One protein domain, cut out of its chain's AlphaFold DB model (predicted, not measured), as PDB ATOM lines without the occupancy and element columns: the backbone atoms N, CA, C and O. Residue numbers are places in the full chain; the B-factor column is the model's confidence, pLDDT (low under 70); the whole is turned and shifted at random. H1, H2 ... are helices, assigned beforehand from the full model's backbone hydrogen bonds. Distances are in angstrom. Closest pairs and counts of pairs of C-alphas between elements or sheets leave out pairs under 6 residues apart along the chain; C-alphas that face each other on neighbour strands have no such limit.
ATOM      1  N   LEU A 288      -7.722  23.237  -5.506       48.44
ATOM      2  CA  LEU A 288      -8.101  23.094  -6.912       48.44
ATOM      3  C   LEU A 288      -6.829  23.191  -7.762       48.44
ATOM      4  O   LEU A 288      -6.241  24.265  -7.889       48.44
ATOM      5  N   GLU A 289      -6.395  22.072  -8.332       40.66
ATOM      6  CA  GLU A 289      -5.201  22.009  -9.178       40.66
ATOM      7  C   GLU A 289      -5.415  22.835 -10.475       40.66
ATOM      8  O   GLU A 289      -6.444  22.729 -11.158       40.66
ATOM      9  N   GLY A 290      -4.457  23.714 -10.801       48.12
ATOM     10  CA  GLY A 290      -4.394  24.433 -12.085       48.12
ATOM     11  C   GLY A 290      -5.145  25.771 -12.205       48.12
ATOM     12  O   GLY A 290      -5.482  26.160 -13.323       48.12
ATOM     13  N   THR A 291      -5.448  26.477 -11.107       51.88
ATOM     14  CA  THR A 291      -6.130  27.798 -11.134       51.88
ATOM     15  C   THR A 291      -5.273  28.989 -10.674       51.88
ATOM     16  O   THR A 291      -5.726  30.129 -10.755       51.88
ATOM     17  N   GLY A 292      -4.023  28.772 -10.242       68.69
ATOM     18  CA  GLY A 292      -3.075  29.848  -9.909       68.69
ATOM     19  C   GLY A 292      -3.612  30.862  -8.882       68.69
ATOM     20  O   GLY A 292      -4.330  30.501  -7.950       68.69
ATOM     21  N   HIS A 293      -3.280  32.145  -9.057       74.88
ATOM     22  CA  HIS A 293      -3.725  33.245  -8.185       74.88
ATOM     23  C   HIS A 293      -5.255  33.382  -8.118       74.88
ATOM     24  O   HIS A 293      -5.796  33.723  -7.069       74.88
ATOM     25  N   TRP A 294      -5.961  33.049  -9.203       78.06
ATOM     26  CA  TRP A 294      -7.423  33.106  -9.260       78.06
ATOM     27  C   TRP A 294      -8.078  32.068  -8.345       78.06
ATOM     28  O   TRP A 294      -9.024  32.374  -7.630       78.06
ATOM     29  N   GLY A 295      -7.539  30.847  -8.297       75.69
ATOM     30  CA  GLY A 295      -8.042  29.803  -7.399       75.69
ATOM     31  C   GLY A 295      -7.902  30.151  -5.921       75.69
ATOM     32  O   GLY A 295      -8.782  29.821  -5.129       75.69
ATOM     33  N   LYS A 296      -6.809  30.836  -5.555       80.56
ATOM     34  CA  LYS A 296      -6.599  31.353  -4.196       80.56
ATOM     35  C   LYS A 296      -7.594  32.468  -3.872       80.56
ATOM     36  O   LYS A 296      -8.189  32.447  -2.804       80.56
ATOM     37  N   TYR A 297      -7.818  33.378  -4.817       84.75
ATOM     38  CA  TYR A 297      -8.787  34.460  -4.668       84.75
ATOM     39  C   TYR A 297     -10.224  33.944  -4.495       84.75
ATOM     40  O   TYR A 297     -10.901  34.341  -3.559       84.75
ATOM     41  N   VAL A 298     -10.673  32.999  -5.327       81.56
ATOM     42  CA  VAL A 298     -12.025  32.417  -5.206       81.56
ATOM     43  C   VAL A 298     -12.223  31.714  -3.863       81.56
ATOM     44  O   VAL A 298     -13.299  31.805  -3.284       81.56
ATOM     45  N   ARG A 299     -11.190  31.039  -3.344       80.94
ATOM     46  CA  ARG A 299     -11.247  30.433  -2.008       80.94
ATOM     47  C   ARG A 299     -11.392  31.498  -0.924       80.94
ATOM     48  O   ARG A 299     -12.310  31.405  -0.130       80.94
ATOM     49  N   LEU A 300     -10.564  32.541  -0.975       84.19
ATOM     50  CA  LEU A 300     -10.638  33.665  -0.042       84.19
ATOM     51  C   LEU A 300     -12.021  34.332  -0.048       84.19
ATOM     52  O   LEU A 300     -12.538  34.655   1.015       84.19
ATOM     53  N   VAL A 301     -12.634  34.508  -1.224       83.19
ATOM     54  CA  VAL A 301     -14.000  35.043  -1.338       83.19
ATOM     55  C   VAL A 301     -15.023  34.095  -0.712       83.19
ATOM     56  O   VAL A 301     -15.890  34.553   0.020       83.19
ATOM     57  N   ASN A 302     -14.922  32.787  -0.966       81.38
ATOM     58  CA  ASN A 302     -15.831  31.804  -0.373       81.38
ATOM     59  C   ASN A 302     -15.713  31.758   1.155       81.38
ATOM     60  O   ASN A 302     -16.732  31.681   1.825       81.38
ATOM     61  N   ASP A 303     -14.491  31.827   1.685       83.81
ATOM     62  CA  ASP A 303     -14.240  31.796   3.127       83.81
ATOM     63  C   ASP A 303     -14.702  33.109   3.789       83.81
ATOM     64  O   ASP A 303     -15.337  33.089   4.835       83.81
ATOM     65  N   SER A 304     -14.450  34.260   3.150       83.38
ATOM     66  CA  SER A 304     -14.819  35.587   3.682       83.38
ATOM     67  C   SER A 304     -16.316  35.896   3.584       83.38
ATOM     68  O   SER A 304     -16.810  36.750   4.314       83.38
ATOM     69  N   LEU A 305     -17.026  35.246   2.658       83.31
ATOM     70  CA  LEU A 305     -18.473  35.383   2.465       83.31
ATOM     71  C   LEU A 305     -19.240  34.139   2.938       83.31
ATOM     72  O   LEU A 305     -20.411  33.992   2.587       83.31
ATOM     73  N   ALA A 306     -18.608  33.247   3.710       79.88
ATOM     74  CA  ALA A 306     -19.230  32.010   4.188       79.88
ATOM     75  C   ALA A 306     -20.529  32.284   4.966       79.88
ATOM     76  O   ALA A 306     -21.530  31.601   4.753       79.88
ATOM     77  N   ASP A 307     -20.532  33.350   5.767       80.50
ATOM     78  CA  ASP A 307     -21.675  33.775   6.582       80.50
ATOM     79  C   ASP A 307     -22.622  34.748   5.847       80.50
ATOM     80  O   ASP A 307     -23.592  35.234   6.422       80.50
ATOM     81  N   GLN A 308     -22.350  35.072   4.573       81.50
ATOM     82  CA  GLN A 308     -23.100  36.058   3.778       81.50
ATOM     83  C   GLN A 308     -23.504  35.478   2.407       81.50
ATOM     84  O   GLN A 308     -22.987  35.903   1.364       81.50
ATOM     85  N   PRO A 309     -24.447  34.514   2.373       79.25
ATOM     86  CA  PRO A 309     -24.824  33.800   1.150       79.25
ATOM     87  C   PRO A 309     -25.429  34.715   0.076       79.25
ATOM     88  O   PRO A 309     -25.219  34.483  -1.117       79.25
ATOM     89  N   ASP A 310     -26.124  35.784   0.474       79.50
ATOM     90  CA  ASP A 310     -26.691  36.760  -0.460       79.50
ATOM     91  C   ASP A 310     -25.597  37.538  -1.198       79.50
ATOM     92  O   ASP A 310     -25.619  37.621  -2.428       79.50
ATOM     93  N   LYS A 311     -24.561  37.997  -0.483       80.62
ATOM     94  CA  LYS A 311     -23.400  38.656  -1.105       80.62
ATOM     95  C   LYS A 311     -22.598  37.700  -1.979       80.62
ATOM     96  O   LYS A 311     -22.141  38.075  -3.059       80.62
ATOM     97  N   HIS A 312     -22.467  36.438  -1.566       82.25
ATOM     98  CA  HIS A 312     -21.835  35.408  -2.394       82.25
ATOM     99  C   HIS A 312     -22.582  35.214  -3.721       82.25
ATOM    100  O   HIS A 312     -21.976  35.210  -4.799       82.25
ATOM    101  N   LYS A 313     -23.916  35.143  -3.667       81.00
ATOM    102  CA  LYS A 313     -24.782  35.038  -4.846       81.00
ATOM    103  C   LYS A 313     -24.681  36.269  -5.747       81.00
ATOM    104  O   LYS A 313     -24.613  36.113  -6.972       81.00
ATOM    105  N   GLU A 314     -24.635  37.472  -5.179       81.25
ATOM    106  CA  GLU A 314     -24.408  38.714  -5.926       81.25
ATOM    107  C   GLU A 314     -23.042  38.713  -6.617       81.25
ATOM    108  O   GLU A 314     -22.961  38.988  -7.816       81.25
ATOM    109  N   PHE A 315     -21.984  38.297  -5.919       83.00
ATOM    110  CA  PHE A 315     -20.640  38.187  -6.480       83.00
ATOM    111  C   PHE A 315     -20.565  37.177  -7.642       83.00
ATOM    112  O   PHE A 315     -19.995  37.464  -8.698       83.00
ATOM    113  N   VAL A 316     -21.191  36.003  -7.511       80.94
ATOM    114  CA  VAL A 316     -21.262  35.006  -8.598       80.94
ATOM    115  C   VAL A 316     -22.071  35.532  -9.787       80.94
ATOM    116  O   VAL A 316     -21.704  35.312 -10.948       80.94
ATOM    117  N   THR A 317     -23.161  36.247  -9.513       80.25
ATOM    118  CA  THR A 317     -23.999  36.890 -10.532       80.25
ATOM    119  C   THR A 317     -23.206  37.954 -11.284       80.25
ATOM    120  O   THR A 317     -23.179  37.951 -12.518       80.25
ATOM    121  N   PHE A 318     -22.459  38.782 -10.556       81.44
ATOM    122  CA  PHE A 318     -21.506  39.726 -11.111       81.44
ATOM    123  C   PHE A 318     -20.490  39.029 -12.025       81.44
ATOM    124  O   PHE A 318     -20.351  39.428 -13.179       81.44
ATOM    125  N   LEU A 319     -19.829  37.951 -11.584       79.88
ATOM    126  CA  LEU A 319     -18.854  37.233 -12.416       79.88
ATOM    127  C   LEU A 319     -19.477  36.686 -13.709       79.88
ATOM    128  O   LEU A 319     -18.835  36.683 -14.766       79.88
ATOM    129  N   ARG A 320     -20.740  36.249 -13.652       77.31
ATOM    130  CA  ARG A 320     -21.491  35.801 -14.831       77.31
ATOM    131  C   ARG A 320     -21.717  36.959 -15.806       77.31
ATOM    132  O   ARG A 320     -21.429  36.797 -16.993       77.31
ATOM    133  N   PHE A 321     -22.149  38.120 -15.319       70.56
ATOM    134  CA  PHE A 321     -22.314  39.325 -16.140       70.56
ATOM    135  C   PHE A 321     -20.985  39.869 -16.665       70.56
ATOM    136  O   PHE A 321     -20.891  40.217 -17.839       70.56
ATOM    137  N   PHE A 322     -19.931  39.859 -15.854       72.44
ATOM    138  CA  PHE A 322     -18.581  40.256 -16.245       72.44
ATOM    139  C   PHE A 322     -18.065  39.412 -17.418       72.44
ATOM    140  O   PHE A 322     -17.457  39.933 -18.357       72.44
ATOM    141  N   ARG A 323     -18.377  38.108 -17.412       70.31
ATOM    142  CA  ARG A 323     -18.044  37.191 -18.509       70.31
ATOM    143  C   ARG A 323     -18.817  37.495 -19.797       70.31
ATOM    144  O   ARG A 323     -18.262  37.299 -20.876       70.31
ATOM    145  N   ILE A 324     -20.069  37.942 -19.689       65.94
ATOM    146  CA  ILE A 324     -20.979  38.166 -20.827       65.94
ATOM    147  C   ILE A 324     -20.796  39.569 -21.433       65.94
ATOM    148  O   ILE A 324     -20.658  39.694 -22.646       65.94
ATOM    149  N   CYS A 325     -20.725  40.616 -20.606       58.50
ATOM    150  CA  CYS A 325     -20.850  42.018 -21.030       58.50
ATOM    151  C   CYS A 325     -19.525  42.806 -21.079       58.50
ATOM    152  O   CYS A 325     -19.554  44.027 -21.195       58.50
ATOM    153  N   ARG A 326     -18.371  42.125 -20.976       58.44
ATOM    154  CA  ARG A 326     -16.993  42.649 -21.128       58.44
ATOM    155  C   ARG A 326     -16.819  44.176 -20.930       58.44
ATOM    156  O   ARG A 326     -16.825  44.959 -21.875       58.44
ATOM    157  N   ILE A 327     -16.486  44.527 -19.683       56.12
ATOM    158  CA  ILE A 327     -15.600  45.637 -19.261       56.12
ATOM    159  C   ILE A 327     -16.180  47.068 -19.246       56.12
ATOM    160  O   ILE A 327     -15.513  47.963 -18.744       56.12
ATOM    161  N   ARG A 328     -17.430  47.336 -19.643       53.78
ATOM    162  CA  ARG A 328     -17.976  48.712 -19.514       53.78
ATOM    163  C   ARG A 328     -18.921  48.982 -18.342       53.78
ATOM    164  O   ARG A 328     -19.178  50.142 -18.064       53.78
ATOM    165  N   TYR A 329     -19.372  47.952 -17.626       52.69
ATOM    166  CA  TYR A 329     -20.439  48.087 -16.618       52.69
ATOM    167  C   TYR A 329     -20.126  47.476 -15.240       52.69
ATOM    168  O   TYR A 329     -21.029  47.229 -14.449       52.69
ATOM    169  N   SER A 330     -18.858  47.184 -14.934       60.06
ATOM    170  CA  SER A 330     -18.529  46.249 -13.847       60.06
ATOM    171  C   SER A 330     -18.034  46.844 -12.532       60.06
ATOM    172  O   SER A 330     -18.061  46.120 -11.543       60.06
ATOM    173  N   ALA A 331     -17.573  48.097 -12.481       62.31
ATOM    174  CA  ALA A 331     -16.935  48.603 -11.261       62.31
ATOM    175  C   ALA A 331     -17.942  48.774 -10.112       62.31
ATOM    176  O   ALA A 331     -17.821  48.093  -9.101       62.31
ATOM    177  N   SER A 332     -19.009  49.546 -10.342       66.62
ATOM    178  CA  SER A 332     -20.077  49.774  -9.355       66.62
ATOM    179  C   SER A 332     -20.794  48.481  -8.930       66.62
ATOM    180  O   SER A 332     -21.120  48.303  -7.762       66.62
ATOM    181  N   ALA A 333     -20.986  47.529  -9.851       69.44
ATOM    182  CA  ALA A 333     -21.611  46.245  -9.527       69.44
ATOM    183  C   ALA A 333     -20.713  45.341  -8.662       69.44
ATOM    184  O   ALA A 333     -21.218  44.599  -7.826       69.44
ATOM    185  N   THR A 334     -19.390  45.398  -8.855       72.25
ATOM    186  CA  THR A 334     -18.441  44.644  -8.017       72.25
ATOM    187  C   THR A 334     -18.285  45.289  -6.650       72.25
ATOM    188  O   THR A 334     -18.230  44.581  -5.654       72.25
ATOM    189  N   GLU A 335     -18.212  46.619  -6.613       73.25
ATOM    190  CA  GLU A 335     -18.113  47.405  -5.385       73.25
ATOM    191  C   GLU A 335     -19.312  47.139  -4.476       73.25
ATOM    192  O   GLU A 335     -19.127  46.831  -3.306       73.25
ATOM    193  N   LYS A 336     -20.522  47.107  -5.050       77.94
ATOM    194  CA  LYS A 336     -21.740  46.728  -4.330       77.94
ATOM    195  C   LYS A 336     -21.720  45.269  -3.856       77.94
ATOM    196  O   LYS A 336     -21.999  44.992  -2.696       77.94
ATOM    197  N   ALA A 337     -21.339  44.329  -4.724       75.25
ATOM    198  CA  ALA A 337     -21.308  42.905  -4.367       75.25
ATOM    199  C   ALA A 337     -20.253  42.565  -3.295       75.25
ATOM    200  O   ALA A 337     -20.373  41.555  -2.602       75.25
ATOM    201  N   LEU A 338     -19.202  43.381  -3.175       80.00
ATOM    202  CA  LEU A 338     -18.113  43.218  -2.209       80.00
ATOM    203  C   LEU A 338     -18.068  44.366  -1.189       80.00
ATOM    204  O   LEU A 338     -17.021  44.625  -0.592       80.00
ATOM    205  N   GLU A 339     -19.197  45.037  -0.969       80.25
ATOM    206  CA  GLU A 339     -19.296  46.171  -0.057       80.25
ATOM    207  C   GLU A 339     -18.958  45.732   1.379       80.25
ATOM    208  O   GLU A 339     -19.475  44.727   1.891       80.25
ATOM    209  N   GLY A 340     -18.030  46.461   2.007       79.88
ATOM    210  CA  GLY A 340     -17.442  46.122   3.309       79.88
ATOM    211  C   GLY A 340     -16.234  45.175   3.251       79.88
ATOM    212  O   GLY A 340     -15.601  44.940   4.277       79.88
ATOM    213  N   HIS A 341     -15.853  44.668   2.071       84.56
ATOM    214  CA  HIS A 341     -14.716  43.756   1.891       84.56
ATOM    215  C   HIS A 341     -13.636  44.352   0.973       84.56
ATOM    216  O   HIS A 341     -13.271  43.781  -0.060       84.56
ATOM    217  N   HIS A 342     -13.070  45.494   1.378       81.81
ATOM    218  CA  HIS A 342     -12.049  46.225   0.612       81.81
ATOM    219  C   HIS A 342     -10.824  45.376   0.241       81.81
ATOM    220  O   HIS A 342     -10.250  45.549  -0.833       81.81
ATOM    221  N   GLU A 343     -10.446  44.408   1.081       83.69
ATOM    222  CA  GLU A 343      -9.336  43.504   0.772       83.69
ATOM    223  C   GLU A 343      -9.662  42.568  -0.402       83.69
ATOM    224  O   GLU A 343      -8.799  42.314  -1.241       83.69
ATOM    225  N   LEU A 344     -10.914  42.113  -0.536       86.12
ATOM    226  CA  LEU A 344     -11.333  41.302  -1.683       86.12
ATOM    227  C   LEU A 344     -11.296  42.127  -2.971       86.12
ATOM    228  O   LEU A 344     -10.765  41.662  -3.978       86.12
ATOM    229  N   ILE A 345     -11.758  43.378  -2.925       86.12
ATOM    230  CA  ILE A 345     -11.691  44.303  -4.067       86.12
ATOM    231  C   ILE A 345     -10.227  44.556  -4.465       86.12
ATOM    232  O   ILE A 345      -9.870  44.454  -5.642       86.12
ATOM    233  N   ARG A 346      -9.341  44.784  -3.487       85.00
ATOM    234  CA  ARG A 346      -7.901  44.972  -3.717       85.00
ATOM    235  C   ARG A 346      -7.260  43.762  -4.395       85.00
ATOM    236  O   ARG A 346      -6.455  43.915  -5.316       85.00
ATOM    237  N   GLN A 347      -7.617  42.552  -3.968       84.50
ATOM    238  CA  GLN A 347      -7.129  41.320  -4.588       84.50
ATOM    239  C   GLN A 347      -7.739  41.105  -5.981       84.50
ATOM    240  O   GLN A 347      -7.033  40.660  -6.887       84.50
ATOM    241  N   PHE A 348      -9.004  41.476  -6.187       83.94
ATOM    242  CA  PHE A 348      -9.666  41.409  -7.490       83.94
ATOM    243  C   PHE A 348      -9.016  42.338  -8.520       83.94
ATOM    244  O   PHE A 348      -8.787  41.941  -9.665       83.94
ATOM    245  N   ASN A 349      -8.619  43.541  -8.098       84.19
ATOM    246  CA  ASN A 349      -7.935  44.526  -8.936       84.19
ATOM    247  C   ASN A 349      -6.610  44.014  -9.523       84.19
ATOM    248  O   ASN A 349      -6.201  44.478 -10.584       84.19
ATOM    249  N   ARG A 350      -5.971  43.001  -8.917       83.56
ATOM    250  CA  ARG A 350      -4.769  42.348  -9.478       83.56
ATOM    251  C   ARG A 350      -5.043  41.597 -10.783       83.56
ATOM    252  O   ARG A 350      -4.114  41.310 -11.537       83.56
ATOM    253  N   PHE A 351      -6.303  41.257 -11.048       78.75
ATOM    254  CA  PHE A 351      -6.728  40.602 -12.283       78.75
ATOM    255  C   PHE A 351      -7.234  41.591 -13.344       78.75
ATOM    256  O   PHE A 351      -7.514  41.176 -14.473       78.75
ATOM    257  N   LEU A 352      -7.336  42.880 -13.003       75.94
ATOM    258  CA  LEU A 352      -7.817  43.938 -13.883       75.94
ATOM    259  C   LEU A 352      -6.647  44.804 -14.383       75.94
ATOM    260  O   LEU A 352      -5.710  45.074 -13.632       75.94
ATOM    261  N   PRO A 353      -6.670  45.266 -15.646       68.69
ATOM    262  CA  PRO A 353      -5.739  46.293 -16.106       68.69
ATOM    263  C   PRO A 353      -5.928  47.597 -15.315       68.69
ATOM    264  O   PRO A 353      -7.038  47.895 -14.883       68.69
ATOM    265  N   ASN A 354      -4.873  48.410 -15.181       71.38
ATOM    266  CA  ASN A 354      -4.878  49.635 -14.359       71.38
ATOM    267  C   ASN A 354      -6.029  50.608 -14.679       71.38
ATOM    268  O   ASN A 354      -6.536  51.281 -13.793       71.38
ATOM    269  N   ASN A 355      -6.480  50.662 -15.934       69.06
ATOM    270  CA  ASN A 355      -7.581  51.524 -16.376       69.06
ATOM    271  C   ASN A 355      -8.990  50.966 -16.080       69.06
ATOM    272  O   ASN A 355      -9.978  51.609 -16.423       69.06
ATOM    273  N   CYS A 356      -9.081  49.772 -15.493       67.69
ATOM    274  CA  CYS A 356     -10.327  49.089 -15.143       67.69
ATOM    275  C   CYS A 356     -10.399  48.739 -13.648       67.69
ATOM    276  O   CYS A 356     -11.300  48.001 -13.255       67.69
ATOM    277  N   GLN A 357      -9.442  49.204 -12.839       75.44
ATOM    278  CA  GLN A 357      -9.437  48.953 -11.400       75.44
ATOM    279  C   GLN A 357     -10.614  49.658 -10.725       75.44
ATOM    280  O   GLN A 357     -10.979  50.780 -11.078       75.44
ATOM    281  N   ILE A 358     -11.208  48.960  -9.767       75.31
ATOM    282  CA  ILE A 358     -12.302  49.439  -8.928       75.31
ATOM    283  C   ILE A 358     -11.670  50.292  -7.829       75.31
ATOM    284  O   ILE A 358     -10.657  49.873  -7.261       75.31
ATOM    285  N   LYS A 359     -12.203  51.494  -7.605       70.56
ATOM    286  CA  LYS A 359     -11.660  52.431  -6.617       70.56
ATOM    287  C   LYS A 359     -12.130  52.101  -5.214       70.56
ATOM    288  O   LYS A 359     -13.240  51.548  -5.103       70.56
TER     289      LYS A 359
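What this domain is: This is residues 288 to 359 of the 359 residues of an uncharacterized protein of Aegilops tauschii subsp. strangulata (UniProt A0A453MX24). Four helices stand round a four-cornered ring as a loose bundle, each running opposite ways to the one before it, with two longer helices, H1 and H2, and two short ones, H3 and H4. H2 and H3 form a hairpin, H4 comes back to H1, and past H4 the last residues, 350 to 359, make a tail that folds back. The printed part has 72 residues with four named helices, in the order H1, H2, H3, H4, and no named strand; its class is all helix. The whole is compact, with a radius of gyration of the C-alphas of 11.8 A, and rounded, spanning 29 by 28 by 22 A.

Where its parts are: Begin at Leu 288 and go on to C-alpha 292 at (-3.075, 29.848, -9.909), where H1 starts; it runs through residues 292 to 304 and is 18.9 A long. Next look at C-alpha 309 at (-24.824, 33.800, 1.150), the start of H2, which takes residues 309 to 325 and, at 24.0 A, is the longest helix. H3 follows with residues 331 to 337, 10.0 A long. H4 holds residues 342 to 349, 10.5 A long, and ends at C-alpha 349 at (-7.935, 44.526, -8.936).

How they stand to each other: Start from H1 and compare it with H2: they are close but not clearly touching, the closest C-alphas being those of Asn 302 and His 312 at 7.3 A. They run opposite ways at a shallow tilt of 34 degrees, only just short of steep. H2 and H3 are a helical hairpin and touch, H2 with residues 311 to 318 alone; their closest C-alphas, of Phe 315 and Ala 337, are 5.2 A apart, at a shallow tilt of 25 degrees, opposite ways. H3 and H4 are close but not clearly touching: find Glu 335 and Ile 345, their closest C-alphas at 7.3 A, at a steep tilt of 44 degrees, opposite ways. H4 and H1 touch, H1 with residues 297 to 301 alone; their closest C-alphas, of Val 301 and Leu 344, are 6.8 A apart, at a shallow tilt of 24 degrees, opposite ways. H1 and H3 are apart, and so are H2 and H4. In H1, H2, H3 and H4 every O i to N i+4 pair is within hydrogen-bond range.

The domain as a whole: The two C-alphas farthest apart are those of Asp 307 and Asn 355, at 32.3 A. The printed part has no cut and ends at Lys 359, the chain's last residue. The links H1 to H2, H2 to H3 and H3 to H4 are tight. In the B-factor column the mean pLDDT of the printed part is 74.6; look for values under 70 at residues 288 to 292, 324 to 333, 353 and 355 to 356, where the model's confidence is low.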